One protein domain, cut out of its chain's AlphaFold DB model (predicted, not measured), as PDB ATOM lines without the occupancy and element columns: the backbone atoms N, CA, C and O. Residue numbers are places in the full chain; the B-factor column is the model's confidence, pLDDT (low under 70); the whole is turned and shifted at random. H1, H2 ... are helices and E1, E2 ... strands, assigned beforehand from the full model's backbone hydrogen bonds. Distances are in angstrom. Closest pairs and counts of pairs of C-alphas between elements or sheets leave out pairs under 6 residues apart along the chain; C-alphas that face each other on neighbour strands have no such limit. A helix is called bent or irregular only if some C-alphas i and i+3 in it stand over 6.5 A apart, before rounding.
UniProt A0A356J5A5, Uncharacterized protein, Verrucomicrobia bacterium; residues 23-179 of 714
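Overview. This is residues 23 to 179 of the 714 residues of an uncharacterized protein of Verrucomicrobia bacterium (UniProt A0A356J5A5). A strongly twisted sheet of eight strands runs through the middle of the domain, with H1 and H5 over one face and H3 over the other, three layers in all, and the sheet curls round H3. The short H2 and the irregular H4 lie by the last residue of H3, Leu 111, and H4 only grazes the sheet. The printed part has 157 residues, with named elements in the order H1 E1 E2 E3 E4 H2 E5 H3 H4 E6 E7 H5 E8; the sheet is mixed, in the order E1 E2 E3 E5 E4 E6 E7 E8. The class is mixed, helices and strands. The whole is compact and rounded, with a radius of gyration of the C-alphas of 14.2 A and spans of 37 by 33 by 31 A.

Arrangement. H1, residues 23 to 34, is on the sheet at a height over the sheet of 8.1 A. It lies only just over E3, residues 61 to 66, with 3 of its 12 C-alphas falling on that strand, and runs across the strands at 63 degrees to E3 on the local plane. E1, residues 42 to 46, E2, residues 49 to 58, and E3 form a meander, each strand the antiparallel neighbour of the one before; N 44 and O 51 are 2.9 A apart, N 56 and O 63 2.9 A, both within hydrogen-bond range. E5, residues 94 to 99, is parallel to E3 at 7 degrees, with N 64 and O 96 at 2.8 A. E4, residues 78 to 83, is antiparallel to E5 at 167 degrees, with N 80 and O 97 at 3.0 A. On its other side E4 is antiparallel to E6, residues 134 to 140, with N 81 and O 135 at 2.9 A. E6 and E7, residues 143 to 147, form a hairpin, with N 145 and O 138 at 2.8 A. E8, residues 174 to 176, is an edge strand parallel to E7 at 30 degrees, with N 146 and O 175 at 2.8 A. H2, residues 84 to 87, is on the same face as H3, residues 103 to 111, and on the opposite face from H1. The closest C-alphas of H3 and E4 are those of His 103 and Ser 78, 5.4 A apart. H4, residues 123 to 132, only just touches H3, with 3 pairs of C-alphas within 8 A, the closest those of Arg 126 and Leu 111 at 6.0 A, at a steep tilt of 50 degrees, opposite ways. E5, H3, H4 and E6 make a split strand-helix-strand unit, two strands running the same way with E4 between them, and its crossover is right-handed. H5, residues 153 to 164, has a height over the sheet of 7.6 A; its closest C-alpha to E4 is that of Ala 159, 7.4 A from that of Ile 81. E7, H5 and E8 make a strand-helix-strand unit, two parallel neighbour strands with a helix between, also right-handed. H1 and H5 are apart. Every O i to N i+4 pair is within hydrogen-bond range in H1 and H5, against 4 of 5 in H3 and 4 of 6 in H4; H2 is too short for such a pair.

Along the chain. H1 begins at C-alpha 23, (276.344, 288.078, 293.054), and is 16.1 A long. E2, the longest strand, measures 29.4 A from C-alpha 49 to C-alpha 58, (280.469, 276.044, 305.833). E6 measures 19.1 A and H5 16.5 A. H4 is irregular, but only just: C-alphas 124 and 127 are 7.0 A apart. E8 ends at C-alpha 176, (272.382, 276.325, 282.665).

Size, cuts and confidence. The two C-alphas farthest apart are those of Arg 39 and Arg 179, 40.0 A. The printed part has no cut. The links from E3 to E4 and from H3 to H4 are long, with 11 residues each. The mean pLDDT of the printed part is 87.6, and residues 45 to 48 and residue 127 are under 70.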
ATOM      1  N   ALA A  23     276.805 289.274 292.348       85.44
ATOM      2  CA  ALA A  23     276.344 288.078 293.054       85.44
ATOM      3  C   ALA A  23     277.457 287.068 293.368       85.44
ATOM      4  O   ALA A  23     277.639 286.695 294.525       85.44
ATOM      5  N   VAL A  24     278.286 286.682 292.388       90.12
ATOM      6  CA  VAL A  24     279.434 285.790 292.657       90.12
ATOM      7  C   VAL A  24     280.450 286.446 293.603       90.12
ATOM      8  O   VAL A  24     281.042 285.774 294.447       90.12
ATOM      9  N   ARG A  25     280.648 287.766 293.526       91.69
ATOM     10  CA  ARG A  25     281.543 288.481 294.450       91.69
ATOM     11  C   ARG A  25     280.986 288.475 295.877       91.69
ATOM     12  O   ARG A  25     281.740 288.237 296.819       91.69
ATOM     13  N   GLU A  26     279.692 288.719 296.037       91.81
ATOM     14  CA  GLU A  26     278.976 288.662 297.313       91.81
ATOM     15  C   GLU A  26     278.990 287.250 297.894       91.81
ATOM     16  O   GLU A  26     279.299 287.086 299.074       91.81
ATOM     17  N   PHE A  27     278.784 286.230 297.059       94.25
ATOM     18  CA  PHE A  27     278.943 284.823 297.411       94.25
ATOM     19  C   PHE A  27     280.342 284.545 297.981       94.25
ATOM     20  O   PHE A  27     280.462 284.070 299.111       94.25
ATOM     21  N   LEU A  28     281.411 284.925 297.270       94.06
ATOM     22  CA  LEU A  28     282.792 284.739 297.740       94.06
ATOM     23  C   LEU A  28     283.054 285.449 299.078       94.06
ATOM     24  O   LEU A  28     283.696 284.884 299.971       94.06
ATOM     25  N   HIS A  29     282.558 286.679 299.235       92.69
ATOM     26  CA  HIS A  29     282.680 287.429 300.485       92.69
ATOM     27  C   HIS A  29     281.906 286.780 301.631       92.69
ATOM     28  O   HIS A  29     282.434 286.710 302.743       92.69
ATOM     29  N   ARG A  30     280.691 286.283 301.377       94.31
ATOM     30  CA  ARG A  30     279.876 285.581 302.371       94.31
ATOM     31  C   ARG A  30     280.589 284.330 302.866       94.31
ATOM     32  O   ARG A  30     280.784 284.203 304.072       94.31
ATOM     33  N   ILE A  31     281.042 283.468 301.956       95.38
ATOM     34  CA  ILE A  31     281.761 282.237 302.310       95.38
ATOM     35  C   ILE A  31     283.027 282.559 303.111       95.38
ATOM     36  O   ILE A  31     283.268 281.958 304.153       95.38
ATOM     37  N   SER A  32     283.793 283.569 302.692       91.12
ATOM     38  CA  SER A  32     285.014 283.972 303.403       91.12
ATOM     39  C   SER A  32     284.751 284.521 304.813       91.12
ATOM     40  O   SER A  32     285.651 284.477 305.651       91.12
ATOM     41  N   ARG A  33     283.555 285.075 305.066       93.12
ATOM     42  CA  ARG A  33     283.145 285.631 306.368       93.12
ATOM     43  C   ARG A  33     282.505 284.599 307.290       93.12
ATOM     44  O   ARG A  33     282.703 284.686 308.495       93.12
ATOM     45  N   GLN A  34     281.691 283.703 306.740       92.38
ATOM     46  CA  GLN A  34     280.903 282.733 307.506       92.38
ATOM     47  C   GLN A  34     281.624 281.394 307.674       92.38
ATOM     48  O   GLN A  34     281.384 280.694 308.652       92.38
ATOM     49  N   GLY A  35     282.491 281.028 306.729       92.81
ATOM     50  CA  GLY A  35     283.164 279.738 306.719       92.81
ATOM     51  C   GLY A  35     284.391 279.674 307.618       92.81
ATOM     52  O   GLY A  35     285.150 280.637 307.763       92.81
ATOM     53  N   VAL A  36     284.634 278.490 308.172       96.06
ATOM     54  CA  VAL A  36     285.847 278.175 308.924       96.06
ATOM     55  C   VAL A  36     286.965 277.885 307.932       96.06
ATOM     56  O   VAL A  36     286.917 276.927 307.162       96.06
ATOM     57  N   ARG A  37     287.999 278.723 307.927       95.62
ATOM     58  CA  ARG A  37     289.132 278.559 307.015       95.62
ATOM     59  C   ARG A  37     289.979 277.338 307.397       95.62
ATOM     60  O   ARG A  37     290.486 277.265 308.518       95.62
ATOM     61  N   ARG A  38     290.243 276.439 306.442       94.38
ATOM     62  CA  ARG A  38     291.169 275.310 306.637       94.38
ATOM     63  C   ARG A  38     292.612 275.788 306.797       94.38
ATOM     64  O   ARG A  38     293.052 276.742 306.147       94.38
ATOM     65  N   ARG A  39     293.371 275.103 307.659       90.81
ATOM     66  CA  ARG A  39     294.803 275.374 307.863       90.81
ATOM     67  C   ARG A  39     295.612 274.970 306.625       90.81
ATOM     68  O   ARG A  39     295.287 273.999 305.949       90.81
ATOM     69  N   GLY A  40     296.687 275.707 306.351       88.44
ATOM     70  CA  GLY A  40     297.564 275.462 305.204       88.44
ATOM     71  C   GLY A  40     297.111 276.136 303.905       88.44
ATOM     72  O   GLY A  40     296.117 276.864 303.850       88.44
ATOM     73  N   ARG A  41     297.913 275.949 302.856       89.88
ATOM     74  CA  ARG A  41     297.645 276.389 301.482       89.88
ATOM     75  C   ARG A  41     298.125 275.294 300.549       89.88
ATOM     76  O   ARG A  41     299.149 274.677 300.829       89.88
ATOM     77  N   VAL A  42     297.417 275.097 299.448       90.00
ATOM     78  CA  VAL A  42     297.834 274.160 298.402       90.00
ATOM     79  C   VAL A  42     298.335 274.977 297.225       90.00
ATOM     80  O   VAL A  42     297.620 275.851 296.735       90.00
ATOM     81  N   THR A  43     299.571 274.722 296.808       87.06
ATOM     82  CA  THR A  43     300.162 275.359 295.631       87.06
ATOM     83  C   THR A  43     300.232 274.337 294.513       87.06
ATOM     84  O   THR A  43     300.794 273.258 294.698       87.06
ATOM     85  N   THR A  44     299.684 274.673 293.353       79.06
ATOM     86  CA  THR A  44     299.835 273.878 292.135       79.06
ATOM     87  C   THR A  44     300.599 274.687 291.103       79.06
ATOM     88  O   THR A  44     300.405 275.896 290.979       79.06
ATOM     89  N   ALA A  45     301.487 274.025 290.371       69.25
ATOM     90  CA  ALA A  45     302.143 274.599 289.207       69.25
ATOM     91  C   ALA A  45     301.566 273.930 287.961       69.25
ATOM     92  O   ALA A  45     301.431 272.708 287.909       69.25
ATOM     93  N   THR A  46     301.200 274.726 286.966       60.59
ATOM     94  CA  THR A  46     300.790 274.218 285.654       60.59
ATOM     95  C   THR A  46     301.366 275.159 284.610       60.59
ATOM     96  O   THR A  46     301.183 276.372 284.719       60.59
ATOM     97  N   MET A  47     302.126 274.611 283.657       50.91
ATOM     98  CA  MET A  47     302.770 275.364 282.568       50.91
ATOM     99  C   MET A  47     303.584 276.585 283.054       50.91
ATOM    100  O   MET A  47     303.549 277.654 282.454       50.91
ATOM    101  N   GLY A  48     304.296 276.442 284.181       57.06
ATOM    102  CA  GLY A  48     305.175 277.482 284.738       57.06
ATOM    103  C   GLY A  48     304.496 278.552 285.605       57.06
ATOM    104  O   GLY A  48     305.189 279.384 286.184       57.06
ATOM    105  N   ILE A  49     303.166 278.528 285.765       72.12
ATOM    106  CA  ILE A  49     302.437 279.478 286.623       72.12
ATOM    107  C   ILE A  49     302.071 278.806 287.950       72.12
ATOM    108  O   ILE A  49     301.299 277.846 287.983       72.12
ATOM    109  N   ALA A  50     302.597 279.335 289.058       82.12
ATOM    110  CA  ALA A  50     302.254 278.885 290.406       82.12
ATOM    111  C   ALA A  50     300.930 279.507 290.879       82.12
ATOM    112  O   ALA A  50     300.760 280.728 290.891       82.12
ATOM    113  N   ARG A  51     299.992 278.663 291.315       86.94
ATOM    114  CA  ARG A  51     298.658 279.048 291.787       86.94
ATOM    115  C   ARG A  51     298.456 278.576 293.213       86.94
ATOM    116  O   ARG A  51     298.788 277.445 293.545       86.94
ATOM    117  N   VAL A  52     297.915 279.449 294.060       92.38
ATOM    118  CA  VAL A  52     297.768 279.193 295.500       92.38
ATOM    119  C   VAL A  52     296.293 279.141 295.866       92.38
ATOM    120  O   VAL A  52     295.584 280.129 295.680       92.38
ATOM    121  N   PHE A  53     295.856 278.032 296.451       95.19
ATOM    122  CA  PHE A  53     294.475 277.787 296.857       95.19
ATOM    123  C   PHE A  53     294.286 277.877 298.374       95.19
ATOM    124  O   PHE A  53     295.181 277.564 299.168       95.19
ATOM    125  N   GLN A  54     293.093 278.314 298.768       96.31
ATOM    126  CA  GLN A  54     292.613 278.399 300.148       96.31
ATOM    127  C   GLN A  54     291.222 277.768 300.231       96.31
ATOM    128  O   GLN A  54     290.480 277.837 299.256       96.31
ATOM    129  N   ALA A  55     290.881 277.171 301.373       96.81
ATOM    130  CA  ALA A  55     289.591 276.519 301.571       96.81
ATOM    131  C   ALA A  55     288.857 277.024 302.816       96.81
ATOM    132  O   ALA A  55     289.489 277.356 303.825       96.81
ATOM    133  N   TRP A  56     287.529 277.033 302.739       97.31
ATOM    134  CA  TRP A  56     286.601 277.374 303.813       97.31
ATOM    135  C   TRP A  56     285.526 276.296 303.913       97.31
ATOM    136  O   TRP A  56     284.951 275.919 302.896       97.31
ATOM    137  N   ASP A  57     285.247 275.832 305.124       96.88
ATOM    138  CA  ASP A  57     284.137 274.926 305.402       96.88
ATOM    139  C   ASP A  57     282.932 275.723 305.924       96.88
ATOM    140  O   ASP A  57     283.077 276.550 306.828       96.88
ATOM    141  N   VAL A  58     281.748 275.487 305.358       95.44
ATOM    142  CA  VAL A  58     280.469 276.044 305.833       95.44
ATOM    143  C   VAL A  58     279.523 274.871 306.051       95.44
ATOM    144  O   VAL A  58     279.046 274.271 305.093       95.44
ATOM    145  N   GLY A  59     279.282 274.515 307.314       93.62
ATOM    146  CA  GLY A  59     278.580 273.273 307.636       93.62
ATOM    147  C   GLY A  59     279.323 272.064 307.062       93.62
ATOM    148  O   GLY A  59     280.517 271.894 307.307       93.62
ATOM    149  N   GLU A  60     278.622 271.248 306.279       94.50
ATOM    150  CA  GLU A  60     279.192 270.072 305.612       94.50
ATOM    151  C   GLU A  60     279.838 270.393 304.257       94.50
ATOM    152  O   GLU A  60     280.460 269.518 303.660       94.50
ATOM    153  N   ASP A  61     279.761 271.630 303.767       97.06
ATOM    154  CA  ASP A  61     280.278 272.019 302.453       97.06
ATOM    155  C   ASP A  61     281.702 272.582 302.539       97.06
ATOM    156  O   ASP A  61     282.083 273.207 303.530       97.06
ATOM    157  N   THR A  62     282.502 272.389 301.486       97.50
ATOM    158  CA  THR A  62     283.862 272.945 301.377       97.50
ATOM    159  C   THR A  62     284.016 273.781 300.112       97.50
ATOM    160  O   THR A  62     283.797 273.315 298.997       97.50
ATOM    161  N   PHE A  63     284.488 275.011 300.269       97.50
ATOM    162  CA  PHE A  63     284.699 275.958 299.181       97.50
ATOM    163  C   PHE A  63     286.187 276.245 299.018       97.50
ATOM    164  O   PHE A  63     286.841 276.657 299.975       97.50
ATOM    165  N   ILE A  64     286.727 276.044 297.818       97.12
ATOM    166  CA  ILE A  64     288.151 276.180 297.499       97.12
ATOM    167  C   ILE A  64     288.336 277.295 296.476       97.12
ATOM    168  O   ILE A  64     287.850 277.209 295.351       97.12
ATOM    169  N   PHE A  65     289.096 278.325 296.828       96.12
ATOM    170  CA  PHE A  65     289.303 279.489 295.972       96.12
ATOM    171  C   PHE A  65     290.787 279.744 295.714       96.12
ATOM    172  O   PHE A  65     291.608 279.727 296.639       96.12
ATOM    173  N   GLU A  66     291.133 280.042 294.460       94.12
ATOM    174  CA  GLU A  66     292.437 280.618 294.130       94.12
ATOM    175  C   GLU A  66     292.594 281.979 294.832       94.12
ATOM    176  O   GLU A  66     291.693 282.826 294.859       94.12
ATOM    177  N   ARG A  67     293.767 282.231 295.411       92.38
ATOM    178  CA  ARG A  67     294.058 283.491 296.095       92.38
ATOM    179  C   ARG A  67     293.848 284.671 295.137       92.38
ATOM    180  O   ARG A  67     294.419 284.736 294.052       92.38
ATOM    181  N   GLY A  68     293.036 285.640 295.559       89.62
ATOM    182  CA  GLY A  68     292.741 286.839 294.765       89.62
ATOM    183  C   GLY A  68     291.696 286.646 293.661       89.62
ATOM    184  O   GLY A  68     291.519 287.562 292.859       89.62
ATOM    185  N   ILE A  69     290.985 285.512 293.622       89.81
ATOM    186  CA  ILE A  69     289.975 285.222 292.592       89.81
ATOM    187  C   ILE A  69     288.891 286.303 292.476       89.81
ATOM    188  O   ILE A  69     288.532 286.701 291.373       89.81
ATOM    189  N   GLY A  70     288.451 286.893 293.595       87.81
ATOM    190  CA  GLY A  70     287.407 287.929 293.601       87.81
ATOM    191  C   GLY A  70     287.769 289.223 292.851       87.81
ATOM    192  O   GLY A  70     286.876 289.970 292.443       87.81
ATOM    193  N   ARG A  71     289.066 289.491 292.629       88.31
ATOM    194  CA  ARG A  71     289.549 290.618 291.803       88.31
ATOM    195  C   ARG A  71     289.658 290.263 290.317       88.31
ATOM    196  O   ARG A  71     289.741 291.164 289.493       88.31
ATOM    197  N   ARG A  72     289.629 288.969 289.995       86.56
ATOM    198  CA  ARG A  72     289.869 288.379 288.671       86.56
ATOM    199  C   ARG A  72     288.623 287.703 288.087       86.56
ATOM    200  O   ARG A  72     288.714 286.878 287.195       86.56
ATOM    201  N   LEU A  73     287.430 288.079 288.558       85.81
ATOM    202  CA  LEU A  73     286.167 287.532 288.036       85.81
ATOM    203  C   LEU A  73     285.928 287.866 286.554       85.81
ATOM    204  O   LEU A  73     285.182 287.160 285.888       85.81
ATOM    205  N   LYS A  74     286.572 288.921 286.033       81.31
ATOM    206  CA  LYS A  74     286.524 289.274 284.606       81.31
ATOM    207  C   LYS A  74     287.228 288.247 283.715       81.31
ATOM    208  O   LYS A  74     286.869 288.138 282.551       81.31
ATOM    209  N   ASP A  75     288.142 287.459 284.280       78.81
ATOM    210  CA  ASP A  75     288.902 286.420 283.570       78.81
ATOM    211  C   ASP A  75     288.081 285.131 283.388       78.81
ATOM    212  O   ASP A  75     288.615 284.084 283.035       78.81
ATOM    213  N   ARG A  76     286.778 285.200 283.686       83.00
ATOM    214  CA  ARG A  76     285.814 284.101 283.636       83.00
ATOM    215  C   ARG A  76     286.300 282.823 284.326       83.00
ATOM    216  O   ARG A  76     286.428 281.786 283.672       83.00
ATOM    217  N   PRO A  77     286.581 282.888 285.645       86.62
ATOM    218  CA  PRO A  77     287.048 281.747 286.417       86.62
ATOM    219  C   PRO A  77     286.309 280.442 286.132       86.62
ATOM    220  O   PRO A  77     285.076 280.414 286.122       86.62
ATOM    221  N   SER A  78     287.075 279.365 285.982       86.50
ATOM    222  CA  SER A  78     286.537 278.012 285.895       86.50
ATOM    223  C   SER A  78     286.118 277.550 287.290       86.50
ATOM    224  O   SER A  78     286.830 277.777 288.276       86.50
ATOM    225  N   VAL A  79     284.965 276.896 287.367       92.50
ATOM    226  CA  VAL A  79     284.350 276.398 288.596       92.50
ATOM    227  C   VAL A  79     284.113 274.896 288.466       92.50
ATOM    228  O   VAL A  79     283.689 274.429 287.410       92.50
ATOM    229  N   LEU A  80     284.375 274.141 289.532       93.12
ATOM    230  CA  LEU A  80     283.973 272.734 289.642       93.12
ATOM    231  C   LEU A  80     283.024 272.572 290.814       93.12
ATOM    232  O   LEU A  80     283.290 273.137 291.876       93.12
ATOM    233  N   ILE A  81     281.973 271.783 290.629       96.25
ATOM    234  CA  ILE A  81     280.990 271.458 291.659       96.25
ATOM    235  C   ILE A  81     280.895 269.937 291.731       96.25
ATOM    236  O   ILE A  81     280.580 269.283 290.739       96.25
ATOM    237  N   ALA A  82     281.186 269.379 292.899       94.69
ATOM    238  CA  ALA A  82     281.183 267.942 293.126       94.69
ATOM    239  C   ALA A  82     280.494 267.623 294.449       94.69
ATOM    240  O   ALA A  82     280.721 268.300 295.451       94.69
ATOM    241  N   GLU A  83     279.697 266.564 294.481       95.31
ATOM    242  CA  GLU A  83     279.230 266.020 295.750       95.31
ATOM    243  C   GLU A  83     280.384 265.271 296.433       95.31
ATOM    244  O   GLU A  83     281.087 264.482 295.799       95.31
ATOM    245  N   LYS A  84     280.599 265.479 297.735       95.69
ATOM    246  CA  LYS A  84     281.744 264.891 298.449       95.69
ATOM    247  C   LYS A  84     281.752 263.368 298.410       95.69
ATOM    248  O   LYS A  84     282.827 262.779 298.304       95.69
ATOM    249  N   ARG A  85     280.577 262.727 298.402       94.00
ATOM    250  CA  ARG A  85     280.464 261.263 298.290       94.00
ATOM    251  C   ARG A  85     281.042 260.699 296.989       94.00
ATOM    252  O   ARG A  85     281.438 259.537 296.967       94.00
ATOM    253  N   ALA A  86     281.100 261.508 295.927       90.94
ATOM    254  CA  ALA A  86     281.732 261.122 294.670       90.94
ATOM    255  C   ALA A  86     283.268 261.132 294.759       90.94
ATOM    256  O   ALA A  86     283.936 260.451 293.989       90.94
ATOM    257  N   LEU A  87     283.835 261.868 295.719       92.94
ATOM    258  CA  LEU A  87     285.280 261.991 295.932       92.94
ATOM    259  C   LEU A  87     285.788 261.046 297.031       92.94
ATOM    260  O   LEU A  87     286.888 260.497 296.934       92.94
ATOM    261  N   ALA A  88     284.991 260.842 298.080       92.62
ATOM    262  CA  ALA A  88     285.322 260.001 299.221       92.62
ATOM    263  C   ALA A  88     284.065 259.317 299.783       92.62
ATOM    264  O   ALA A  88     283.048 259.955 300.055       92.62
ATOM    265  N   ARG A  89     284.135 257.996 299.989       88.56
ATOM    266  CA  ARG A  89     283.002 257.203 300.486       88.56
ATOM    267  C   ARG A  89     282.574 257.683 301.878       88.56
ATOM    268  O   ARG A  89     283.405 257.795 302.770       88.56
ATOM    269  N   GLY A  90     281.274 257.907 302.061       87.56
ATOM    270  CA  GLY A  90     280.695 258.327 303.344       87.56
ATOM    271  C   GLY A  90     280.843 259.818 303.661       87.56
ATOM    272  O   GLY A  90     280.319 260.258 304.676       87.56
ATOM    273  N   ALA A  91     281.511 260.600 302.807       92.44
ATOM    274  CA  ALA A  91     281.560 262.047 302.962       92.44
ATOM    275  C   ALA A  91     280.231 262.690 302.530       92.44
ATOM    276  O   ALA A  91     279.638 262.290 301.526       92.44
ATOM    277  N   THR A  92     279.782 263.696 303.276       93.75
ATOM    278  CA  THR A  92     278.533 264.433 303.035       93.75
ATOM    279  C   THR A  92     278.817 265.888 302.664       93.75
ATOM    280  O   THR A  92     279.910 266.388 302.931       93.75
ATOM    281  N   GLY A  93     277.855 266.544 302.009       95.12
ATOM    282  CA  GLY A  93     277.982 267.909 301.491       95.12
ATOM    283  C   GLY A  93     278.643 267.995 300.110       95.12
ATOM    284  O   GLY A  93     278.880 266.993 299.430       95.12
ATOM    285  N   TYR A  94     278.959 269.217 299.696       97.62
ATOM    286  CA  TYR A  94     279.520 269.549 298.388       97.62
ATOM    287  C   TYR A  94     280.923 270.149 298.487       97.62
ATOM    288  O   TYR A  94     281.340 270.705 299.508       97.62
ATOM    289  N   VAL A  95     281.668 270.039 297.389       97.25
ATOM    290  CA  VAL A  95     282.890 270.798 297.132       97.25
ATOM    291  C   VAL A  95     282.658 271.717 295.944       97.25
ATOM    292  O   VAL A  95     282.286 271.254 294.866       97.25
ATOM    293  N   LEU A  96     282.945 273.007 296.121       97.62
ATOM    294  CA  LEU A  96     283.022 273.968 295.025       97.62
ATOM    295  C   LEU A  96     284.437 274.523 294.927       97.62
ATOM    296  O   LEU A  96     284.963 275.065 295.899       97.62
ATOM    297  N   THR A  97     285.052 274.422 293.752       96.00
ATOM    298  CA  THR A  97     286.384 274.988 293.489       96.00
ATOM    299  C   THR A  97     286.302 276.104 292.456       96.00
ATOM    300  O   THR A  97     285.500 276.005 291.534       96.00
ATOM    301  N   MET A  98     287.107 277.161 292.590       94.31
ATOM    302  CA  MET A  98     287.162 278.271 291.630       94.31
ATOM    303  C   MET A  98     288.606 278.715 291.368       94.31
ATOM    304  O   MET A  98     289.367 278.984 292.304       94.31
ATOM    305  N   SER A  99     288.969 278.820 290.089       89.56
ATOM    306  CA  SER A  99     290.329 279.101 289.612       89.56
ATOM    307  C   SER A  99     290.304 280.027 288.396       89.56
ATOM    308  O   SER A  99     289.386 279.939 287.586       89.56
ATOM    309  N   THR A 100     291.314 280.887 288.220       84.62
ATOM    310  CA  THR A 100     291.482 281.627 286.949       84.62
ATOM    311  C   THR A 100     292.107 280.761 285.854       84.62
ATOM    312  O   THR A 100     292.328 281.239 284.748       84.62
ATOM    313  N   GLY A 101     292.495 279.527 286.176       73.94
ATOM    314  CA  GLY A 101     292.921 278.529 285.203       73.94
ATOM    315  C   GLY A 101     291.741 277.847 284.506       73.94
ATOM    316  O   GLY A 101     290.579 278.128 284.801       73.94
ATOM    317  N   ASN A 102     292.035 276.907 283.609       71.50
ATOM    318  CA  ASN A 102     291.035 275.978 283.077       71.50
ATOM    319  C   ASN A 102     290.514 275.014 284.170       71.50
ATOM    320  O   ASN A 102     291.024 274.978 285.294       71.50
ATOM    321  N   HIS A 103     289.490 274.219 283.843       76.94
ATOM    322  CA  HIS A 103     288.903 273.240 284.767       76.94
ATOM    323  C   HIS A 103     289.936 272.230 285.289       76.94
ATOM    324  O   HIS A 103     289.907 271.892 286.471       76.94
ATOM    325  N   ALA A 104     290.901 271.821 284.459       72.69
ATOM    326  CA  ALA A 104     291.942 270.856 284.825       72.69
ATOM    327  C   ALA A 104     292.829 271.328 285.994       72.69
ATOM    328  O   ALA A 104     293.147 270.541 286.888       72.69
ATOM    329  N   ILE A 105     293.160 272.626 286.045       75.12
ATOM    330  CA  ILE A 105     293.980 273.225 287.113       75.12
ATOM    331  C   ILE A 105     293.360 273.023 288.501       75.12
ATOM    332  O   ILE A 105     294.090 272.852 289.475       75.12
ATOM    333  N   ALA A 106     292.030 273.052 288.601       80.31
ATOM    334  CA  ALA A 106     291.328 272.787 289.853       80.31
ATOM    335  C   ALA A 106     290.957 271.302 290.015       80.31
ATOM    336  O   ALA A 106     290.927 270.801 291.137       80.31
ATOM    337  N   ALA A 107     290.716 270.586 288.913       80.75
ATOM    338  CA  ALA A 107     290.271 269.196 288.937       80.75
ATOM    339  C   ALA A 107     291.370 268.246 289.413       80.75
ATOM    340  O   ALA A 107     291.123 267.422 290.286       80.75
ATOM    341  N   PHE A 108     292.593 268.364 288.889       78.44
ATOM    342  CA  PHE A 108     293.684 267.461 289.261       78.44
ATOM    343  C   PHE A 108     293.998 267.455 290.762       78.44
ATOM    344  O   PHE A 108     293.902 266.380 291.353       78.44
ATOM    345  N   PRO A 109     294.295 268.599 291.414       82.81
ATOM    346  CA  PRO A 109     294.554 268.622 292.856       82.81
ATOM    347  C   PRO A 109     293.348 268.205 293.709       82.81
ATOM    348  O   PRO A 109     293.518 267.779 294.852       82.81
ATOM    349  N   LEU A 110     292.123 268.341 293.186       87.44
ATOM    350  CA  LEU A 110     290.930 267.827 293.849       87.44
ATOM    351  C   LEU A 110     290.895 266.298 293.783       87.44
ATOM    352  O   LEU A 110     290.793 265.647 294.815       87.44
ATOM    353  N   LEU A 111     291.007 265.735 292.581       83.69
ATOM    354  CA  LEU A 111     290.845 264.307 292.304       83.69
ATOM    355  C   LEU A 111     291.972 263.449 292.884       83.69
ATOM    356  O   LEU A 111     291.712 262.328 293.322       83.69
ATOM    357  N   ASP A 112     293.206 263.954 292.903       80.06
ATOM    358  CA  ASP A 112     294.361 263.253 293.474       80.06
ATOM    359  C   ASP A 112     294.521 263.426 294.994       80.06
ATOM    360  O   ASP A 112     295.407 262.810 295.585       80.06
ATOM    361  N   GLY A 113     293.645 264.216 295.626       85.00
ATOM    362  CA  GLY A 113     293.591 264.397 297.075       85.00
ATOM    363  C   GLY A 113     294.518 265.484 297.628       85.00
ATOM    364  O   GLY A 113     294.513 265.712 298.841       85.00
ATOM    365  N   ARG A 114     295.272 266.212 296.789       87.69
ATOM    366  CA  ARG A 114     296.128 267.327 297.244       87.69
ATOM    367  C   ARG A 114     295.346 268.436 297.945       87.69
ATOM    368  O   ARG A 114     295.882 269.082 298.845       87.69
ATOM    369  N   PHE A 115     294.081 268.655 297.591       91.38
ATOM    370  CA  PHE A 115     293.194 269.540 298.344       91.38
ATOM    371  C   PHE A 115     292.742 268.907 299.662       91.38
ATOM    372  O   PHE A 115     291.654 268.348 299.753       91.38
ATOM    373  N   TRP A 116     293.576 269.047 300.700       93.88
ATOM    374  CA  TRP A 116     293.279 268.679 302.095       93.88
ATOM    375  C   TRP A 116     292.717 267.257 302.272       93.88
ATOM    376  O   TRP A 116     291.898 267.035 303.163       93.88
ATOM    377  N   GLY A 117     293.120 266.308 301.420       89.94
ATOM    378  CA  GLY A 117     292.650 264.924 301.482       89.94
ATOM    379  C   GLY A 117     291.164 264.748 301.165       89.94
ATOM    380  O   GLY A 117     290.579 263.765 301.598       89.94
ATOM    381  N   LEU A 118     290.537 265.683 300.441       91.75
ATOM    382  CA  LEU A 118     289.101 265.633 300.126       91.75
ATOM    383  C   LEU A 118     288.703 264.503 299.162       91.75
ATOM    384  O   LEU A 118     287.519 264.193 299.060       91.75
ATOM    385  N   SER A 119     289.664 263.907 298.454       92.56
ATOM    386  CA  SER A 119     289.444 262.793 297.528       92.56
ATOM    387  C   SER A 119     290.295 261.591 297.909       92.56
ATOM    388  O   SER A 119     291.476 261.723 298.241       92.56
ATOM    389  N   HIS A 120     289.694 260.409 297.785       92.25
ATOM    390  CA  HIS A 120     290.349 259.109 297.922       92.25
ATOM    391  C   HIS A 120     290.166 258.251 296.661       92.25
ATOM    392  O   HIS A 120     290.203 257.020 296.713       92.25
ATOM    393  N   LEU A 121     289.950 258.895 295.510       85.38
ATOM    394  CA  LEU A 121     289.766 258.212 294.236       85.38
ATOM    395  C   LEU A 121     291.061 257.542 293.756       85.38
ATOM    396  O   LEU A 121     292.113 258.176 293.603       85.38
ATOM    397  N   ALA A 122     290.946 256.252 293.433       81.06
ATOM    398  CA  ALA A 122     291.993 255.506 292.745       81.06
ATOM    399  C   ALA A 122     292.300 256.146 291.381       81.06
ATOM    400  O   ALA A 122     291.393 256.617 290.694       81.06
ATOM    401  N   SER A 123     293.573 256.127 290.965       75.06
ATOM    402  CA  SER A 123     294.040 256.849 289.769       75.06
ATOM    403  C   SER A 123     293.227 256.547 288.506       75.06
ATOM    404  O   SER A 123     292.892 257.465 287.763       75.06
ATOM    405  N   HIS A 124     292.842 255.285 288.297       70.31
ATOM    406  CA  HIS A 124     292.074 254.858 287.124       70.31
ATOM    407  C   HIS A 124     290.623 255.379 287.098       70.31
ATOM    408  O   HIS A 124     290.027 255.431 286.030       70.31
ATOM    409  N   ARG A 125     290.054 255.795 288.242       74.38
ATOM    410  CA  ARG A 125     288.674 256.314 288.338       74.38
ATOM    411  C   ARG A 125     288.571 257.829 288.193       74.38
ATOM    412  O   ARG A 125     287.475 258.349 288.025       74.38
ATOM    413  N   ARG A 126     289.689 258.556 288.271       78.00
ATOM    414  CA  ARG A 126     289.687 260.030 288.305       78.00
ATOM    415  C   ARG A 126     289.127 260.646 287.024       78.00
ATOM    416  O   ARG A 126     288.387 261.620 287.106       78.00
ATOM    417  N   GLY A 127     289.454 260.066 285.867       69.50
ATOM    418  CA  GLY A 127     288.917 260.513 284.579       69.50
ATOM    419  C   GLY A 127     287.404 260.318 284.488       69.50
ATOM    420  O   GLY A 127     286.690 261.246 284.125       69.50
ATOM    421  N   GLU A 128     286.911 259.147 284.902       73.75
ATOM    422  CA  GLU A 128     285.472 258.870 284.941       73.75
ATOM    423  C   GLU A 128     284.740 259.821 285.896       73.75
ATOM    424  O   GLU A 128     283.730 260.406 285.510       73.75
ATOM    425  N   ALA A 129     285.280 260.040 287.097       79.88
ATOM    426  CA  ALA A 129     284.687 260.948 288.072       79.88
ATOM    427  C   ALA A 129     284.614 262.391 287.549       79.88
ATOM    428  O   ALA A 129     283.584 263.048 287.683       79.88
ATOM    429  N   LEU A 130     285.671 262.882 286.893       81.31
ATOM    430  CA  LEU A 130     285.656 264.208 286.272       81.31
ATOM    431  C   LEU A 130     284.570 264.339 285.196       81.31
ATOM    432  O   LEU A 130     283.978 265.404 285.060       81.31
ATOM    433  N   MET A 131     284.326 263.274 284.432       73.75
ATOM    434  CA  MET A 131     283.342 263.276 283.351       73.75
ATOM    435  C   MET A 131     281.901 263.137 283.846       73.75
ATOM    436  O   MET A 131     281.004 263.763 283.288       73.75
ATOM    437  N   ARG A 132     281.671 262.283 284.847       82.00
ATOM    438  CA  ARG A 132     280.327 261.817 285.218       82.00
ATOM    439  C   ARG A 132     279.836 262.322 286.566       82.00
ATOM    440  O   ARG A 132     278.630 262.369 286.774       82.00
ATOM    441  N   ASP A 133     280.739 262.728 287.451       86.44
ATOM    442  CA  ASP A 133     280.395 263.072 288.833       86.44
ATOM    443  C   ASP A 133     280.662 264.546 289.183       86.44
ATOM    444  O   ASP A 133     280.170 265.036 290.201       86.44
ATOM    445  N   ILE A 134     281.427 265.269 288.356       88.38
ATOM    446  CA  ILE A 134     281.817 266.663 288.605       88.38
ATOM    447  C   ILE A 134     281.223 267.582 287.540       88.38
ATOM    448  O   ILE A 134     281.571 267.516 286.363       88.38
ATOM    449  N   LEU A 135     280.379 268.513 287.975       91.25
ATOM    450  CA  LEU A 135     279.854 269.565 287.114       91.25
ATOM    451  C   LEU A 135     280.905 270.649 286.912       91.25
ATOM    452  O   LEU A 135     281.570 271.097 287.853       91.25
ATOM    453  N   CYS A 136     281.012 271.105 285.672       88.06
ATOM    454  CA  CYS A 136     281.887 272.200 285.297       88.06
ATOM    455  C   CYS A 136     281.054 273.458 285.095       88.06
ATOM    456  O   CYS A 136     279.999 273.423 284.473       88.06
ATOM    457  N   ALA A 137     281.535 274.588 285.587       89.94
ATOM    458  CA  ALA A 137     280.894 275.876 285.380       89.94
ATOM    459  C   ALA A 137     281.937 276.959 285.093       89.94
ATOM    460  O   ALA A 137     283.139 276.740 285.269       89.94
ATOM    461  N   ASN A 138     281.495 278.129 284.647       87.75
ATOM    462  CA  ASN A 138     282.329 279.321 284.536       87.75
ATOM    463  C   ASN A 138     281.617 280.515 285.172       87.75
ATOM    464  O   ASN A 138     280.391 280.598 285.160       87.75
ATOM    465  N   VAL A 139     282.386 281.468 285.692       88.69
ATOM    466  CA  VAL A 139     281.830 282.764 286.091       88.69
ATOM    467  C   VAL A 139     281.709 283.649 284.851       88.69
ATOM    468  O   VAL A 139     282.720 283.989 284.243       88.69
ATOM    469  N   VAL A 140     280.499 284.060 284.482       83.81
ATOM    470  CA  VAL A 140     280.248 284.950 283.338       83.81
ATOM    471  C   VAL A 140     279.348 286.088 283.795       83.81
ATOM    472  O   VAL A 140     278.293 285.856 284.377       83.81
ATOM    473  N   ASP A 141     279.808 287.328 283.615       80.69
ATOM    474  CA  ASP A 141     279.086 288.554 283.994       80.69
ATOM    475  C   ASP A 141     278.535 288.554 285.435       80.69
ATOM    476  O   ASP A 141     277.490 289.129 285.737       80.69
ATOM    477  N   GLY A 142     279.274 287.912 286.348       83.69
ATOM    478  CA  GLY A 142     278.919 287.822 287.765       83.69
ATOM    479  C   GLY A 142     277.927 286.714 288.125       83.69
ATOM    480  O   GLY A 142     277.481 286.679 289.271       83.69
ATOM    481  N   ARG A 143     277.612 285.816 287.183       89.44
ATOM    482  CA  ARG A 143     276.763 284.623 287.340       89.44
ATOM    483  C   ARG A 143     277.577 283.345 287.154       89.44
ATOM    484  O   ARG A 143     278.671 283.390 286.593       89.44
ATOM    485  N   LEU A 144     277.045 282.214 287.603       91.31
ATOM    486  CA  LEU A 144     277.569 280.884 287.304       91.31
ATOM    487  C   LEU A 144     276.854 280.309 286.082       91.31
ATOM    488  O   LEU A 144     275.655 280.062 286.126       91.31
ATOM    489  N   GLU A 145     277.601 280.075 285.010       89.75
ATOM    490  CA  GLU A 145     277.153 279.296 283.858       89.75
ATOM    491  C   GLU A 145     277.570 277.835 284.051       89.75
ATOM    492  O   GLU A 145     278.756 277.521 283.949       89.75
ATOM    493  N   VAL A 146     276.616 276.963 284.379       90.44
ATOM    494  CA  VAL A 146     276.820 275.543 284.691       90.44
ATOM    495  C   VAL A 146     276.596 274.683 283.448       90.44
ATOM    496  O   VAL A 146     275.526 274.727 282.843       90.44
ATOM    497  N   ALA A 147     277.593 273.864 283.123       84.06
ATOM    498  CA  ALA A 147     277.562 272.870 282.060       84.06
ATOM    499  C   ALA A 147     277.427 271.460 282.652       84.06
ATOM    500  O   ALA A 147     278.177 271.059 283.547       84.06
ATOM    501  N   GLN A 148     276.468 270.705 282.124       78.62
ATOM    502  CA  GLN A 148     276.204 269.315 282.472       78.62
ATOM    503  C   GLN A 148     277.252 268.371 281.856       78.62
ATOM    504  O   GLN A 148     277.715 267.452 282.520       78.62
ATOM    505  N   ARG A 149     277.663 268.593 280.605       77.06
ATOM    506  CA  ARG A 149     278.521 267.707 279.806       77.06
ATOM    507  C   ARG A 149     277.974 266.271 279.812       77.06
ATOM    508  O   ARG A 149     276.832 266.070 279.404       77.06
ATOM    509  N   ASP A 150     278.764 265.303 280.271       76.06
ATOM    510  CA  ASP A 150     278.384 263.887 280.383       76.06
ATOM    511  C   ASP A 150     277.857 263.517 281.782       76.06
ATOM    512  O   ASP A 150     277.573 262.349 282.063       76.06
ATOM    513  N   VAL A 151     277.710 264.501 282.674       83.69
ATOM    514  CA  VAL A 151     277.166 264.289 284.016       83.69
ATOM    515  C   VAL A 151     275.679 263.921 283.904       83.69
ATOM    516  O   VAL A 151     274.919 264.593 283.197       83.69
ATOM    517  N   PRO A 152     275.201 262.881 284.610       88.25
ATOM    518  CA  PRO A 152     273.785 262.543 284.630       88.25
ATOM    519  C   PRO A 152     272.920 263.719 285.096       88.25
ATOM    520  O   PRO A 152     273.240 264.399 286.072       88.25
ATOM    521  N   ALA A 153     271.767 263.915 284.453       89.62
ATOM    522  CA  ALA A 153     270.891 265.060 284.725       89.62
ATOM    523  C   ALA A 153     270.456 265.149 286.203       89.62
ATOM    524  O   ALA A 153     270.381 266.231 286.772       89.62
ATOM    525  N   LYS A 154     270.279 264.007 286.883       90.75
ATOM    526  CA  LYS A 154     269.967 263.968 288.324       90.75
ATOM    527  C   LYS A 154     271.035 264.644 289.191       90.75
ATOM    528  O   LYS A 154     270.691 265.288 290.178       90.75
ATOM    529  N   THR A 155     272.308 264.515 288.823       92.00
ATOM    530  CA  THR A 155     273.421 265.164 289.527       92.00
ATOM    531  C   THR A 155     273.392 266.673 289.298       92.00
ATOM    532  O   THR A 155     273.581 267.428 290.250       92.00
ATOM    533  N   LEU A 156     273.064 267.121 288.076       92.75
ATOM    534  CA  LEU A 156     272.807 268.535 287.783       92.75
ATOM    535  C   LEU A 156     271.679 269.088 288.662       92.75
ATOM    536  O   LEU A 156     271.865 270.123 289.291       92.75
ATOM    537  N   PHE A 157     270.543 268.392 288.751       93.75
ATOM    538  CA  PHE A 157     269.384 268.862 289.523       93.75
ATOM    539  C   PHE A 157     269.692 268.963 291.019       93.75
ATOM    540  O   PHE A 157     269.317 269.936 291.669       93.75
ATOM    541  N   ALA A 158     270.414 267.981 291.568       94.00
ATOM    542  CA  ALA A 158     270.830 267.998 292.967       94.00
ATOM    543  C   ALA A 158     271.808 269.148 293.258       94.00
ATOM    544  O   ALA A 158     271.647 269.861 294.246       94.00
ATOM    545  N   ALA A 159     272.795 269.356 292.384       94.81
ATOM    546  CA  ALA A 159     273.736 270.462 292.516       94.81
ATOM    547  C   ALA A 159     273.051 271.825 292.356       94.81
ATOM    548  O   ALA A 159     273.377 272.747 293.095       94.81
ATOM    549  N   ASP A 160     272.086 271.956 291.446       95.00
ATOM    550  CA  ASP A 160     271.300 273.178 291.283       95.00
ATOM    551  C   ASP A 160     270.471 273.490 292.537       95.00
ATOM    552  O   ASP A 160     270.548 274.591 293.081       95.00
ATOM    553  N   ALA A 161     269.768 272.492 293.079       94.31
ATOM    554  CA  ALA A 161     269.052 272.628 294.346       94.31
ATOM    555  C   ALA A 161     269.993 273.024 295.499       94.31
ATOM    556  O   ALA A 161     269.639 273.865 296.328       94.31
ATOM    557  N   TRP A 162     271.209 272.467 295.533       96.50
ATOM    558  CA  TRP A 162     272.234 272.851 296.501       96.50
ATOM    559  C   TRP A 162     272.707 274.302 296.313       96.50
ATOM    560  O   TRP A 162     272.796 275.049 297.292       96.50
ATOM    561  N   LEU A 163     272.964 274.728 295.070       95.50
ATOM    562  CA  LEU A 163     273.384 276.094 294.745       95.50
ATOM    563  C   LEU A 163     272.343 277.124 295.201       95.50
ATOM    564  O   LEU A 163     272.703 278.152 295.779       95.50
ATOM    565  N   LEU A 164     271.061 276.838 294.957       92.69
ATOM    566  CA  LEU A 164     269.950 277.732 295.287       92.69
ATOM    567  C   LEU A 164     269.572 277.720 296.774       92.69
ATOM    568  O   LEU A 164     269.098 278.725 297.300       92.69
ATOM    569  N   GLY A 165     269.762 276.587 297.451       91.06
ATOM    570  CA  GLY A 165     269.462 276.419 298.869       91.06
ATOM    571  C   GLY A 165     270.692 276.676 299.750       91.06
ATOM    572  O   GLY A 165     271.001 277.837 300.023       91.06
ATOM    573  N   PRO A 166     271.397 275.625 300.220       90.50
ATOM    574  CA  PRO A 166     272.546 275.743 301.124       90.50
ATOM    575  C   PRO A 166     273.653 276.697 300.661       90.50
ATOM    576  O   PRO A 166     274.146 277.492 301.463       90.50
ATOM    577  N   ALA A 167     274.033 276.672 299.376       90.50
ATOM    578  CA  ALA A 167     275.077 277.566 298.880       90.50
ATOM    579  C   ALA A 167     274.589 279.016 298.777       90.50
ATOM    580  O   ALA A 167     275.422 279.922 298.767       90.50
ATOM    581  N   GLY A 168     273.269 279.235 298.728       89.75
ATOM    582  CA  GLY A 168     272.582 280.514 298.871       89.75
ATOM    583  C   GLY A 168     272.752 281.483 297.704       89.75
ATOM    584  O   GLY A 168     272.919 282.679 297.959       89.75
ATOM    585  N   LEU A 169     272.806 280.990 296.467       92.00
ATOM    586  CA  LEU A 169     272.691 281.795 295.245       92.00
ATOM    587  C   LEU A 169     271.216 281.949 294.852       92.00
ATOM    588  O   LEU A 169     270.386 281.112 295.195       92.00
ATOM    589  N   SER A 170     270.867 283.009 294.125       90.38
ATOM    590  CA  SER A 170     269.511 283.143 293.585       90.38
ATOM    591  C   SER A 170     269.369 282.422 292.241       90.38
ATOM    592  O   SER A 170     270.353 282.154 291.552       90.38
ATOM    593  N   MET A 171     268.125 282.171 291.813       89.38
ATOM    594  CA  MET A 171     267.846 281.575 290.495       89.38
ATOM    595  C   MET A 171     268.446 282.376 289.334       89.38
ATOM    596  O   MET A 171     268.828 281.787 288.330       89.38
ATOM    597  N   ALA A 172     268.542 283.702 289.470       86.50
ATOM    598  CA  ALA A 172     269.102 284.577 288.441       86.50
ATOM    599  C   ALA A 172     270.642 284.542 288.386       86.50
ATOM    600  O   ALA A 172     271.230 285.025 287.415       86.50
ATOM    601  N   ASP A 173     271.291 283.974 289.408       89.94
ATOM    602  CA  ASP A 173     272.749 283.878 289.508       89.94
ATOM    603  C   ASP A 173     273.296 282.575 288.921       89.94
ATOM    604  O   ASP A 173     274.509 282.455 288.754       89.94
ATOM    605  N   VAL A 174     272.424 281.614 288.599       91.56
ATOM    606  CA  VAL A 174     272.781 280.301 288.050       91.56
ATOM    607  C   VAL A 174     272.073 280.101 286.713       91.56
ATOM    608  O   VAL A 174     270.849 279.993 286.655       91.56
ATOM    609  N   VAL A 175     272.865 280.032 285.648       89.44
ATOM    610  CA  VAL A 175     272.433 279.792 284.268       89.44
ATOM    611  C   VAL A 175     272.925 278.419 283.836       89.44
ATOM    612  O   VAL A 175     274.062 278.046 284.110       89.44
ATOM    613  N   LEU A 176     272.086 277.673 283.134       89.44
ATOM    614  CA  LEU A 176     272.382 276.325 282.665       89.44
ATOM    615  C   LEU A 176     272.726 276.390 281.182       89.44
ATOM    616  O   LEU A 176     271.919 276.864 280.388       89.44
ATOM    617  N   THR A 177     273.925 275.968 280.796       81.06
ATOM    618  CA  THR A 177     274.375 276.107 279.402       81.06
ATOM    619  C   THR A 177     273.913 274.967 278.515       81.06
ATOM    620  O   THR A 177     273.691 275.186 277.328       81.06
ATOM    621  N   ASP A 178     273.773 273.770 279.080       74.88
ATOM    622  CA  ASP A 178     273.511 272.573 278.292       74.88
ATOM    623  C   ASP A 178     272.020 272.317 278.129       74.88
ATOM    624  O   ASP A 178     271.245 272.316 279.086       74.88
ATOM    625  N   ARG A 179     271.648 272.057 276.879       75.00
ATOM    626  CA  ARG A 179     270.280 271.849 276.410       75.00
ATOM    627  C   ARG A 179     270.009 270.359 276.203       75.00
ATOM    628  O   ARG A 179     269.750 269.923 275.093       75.00
TER     629      ARG A 179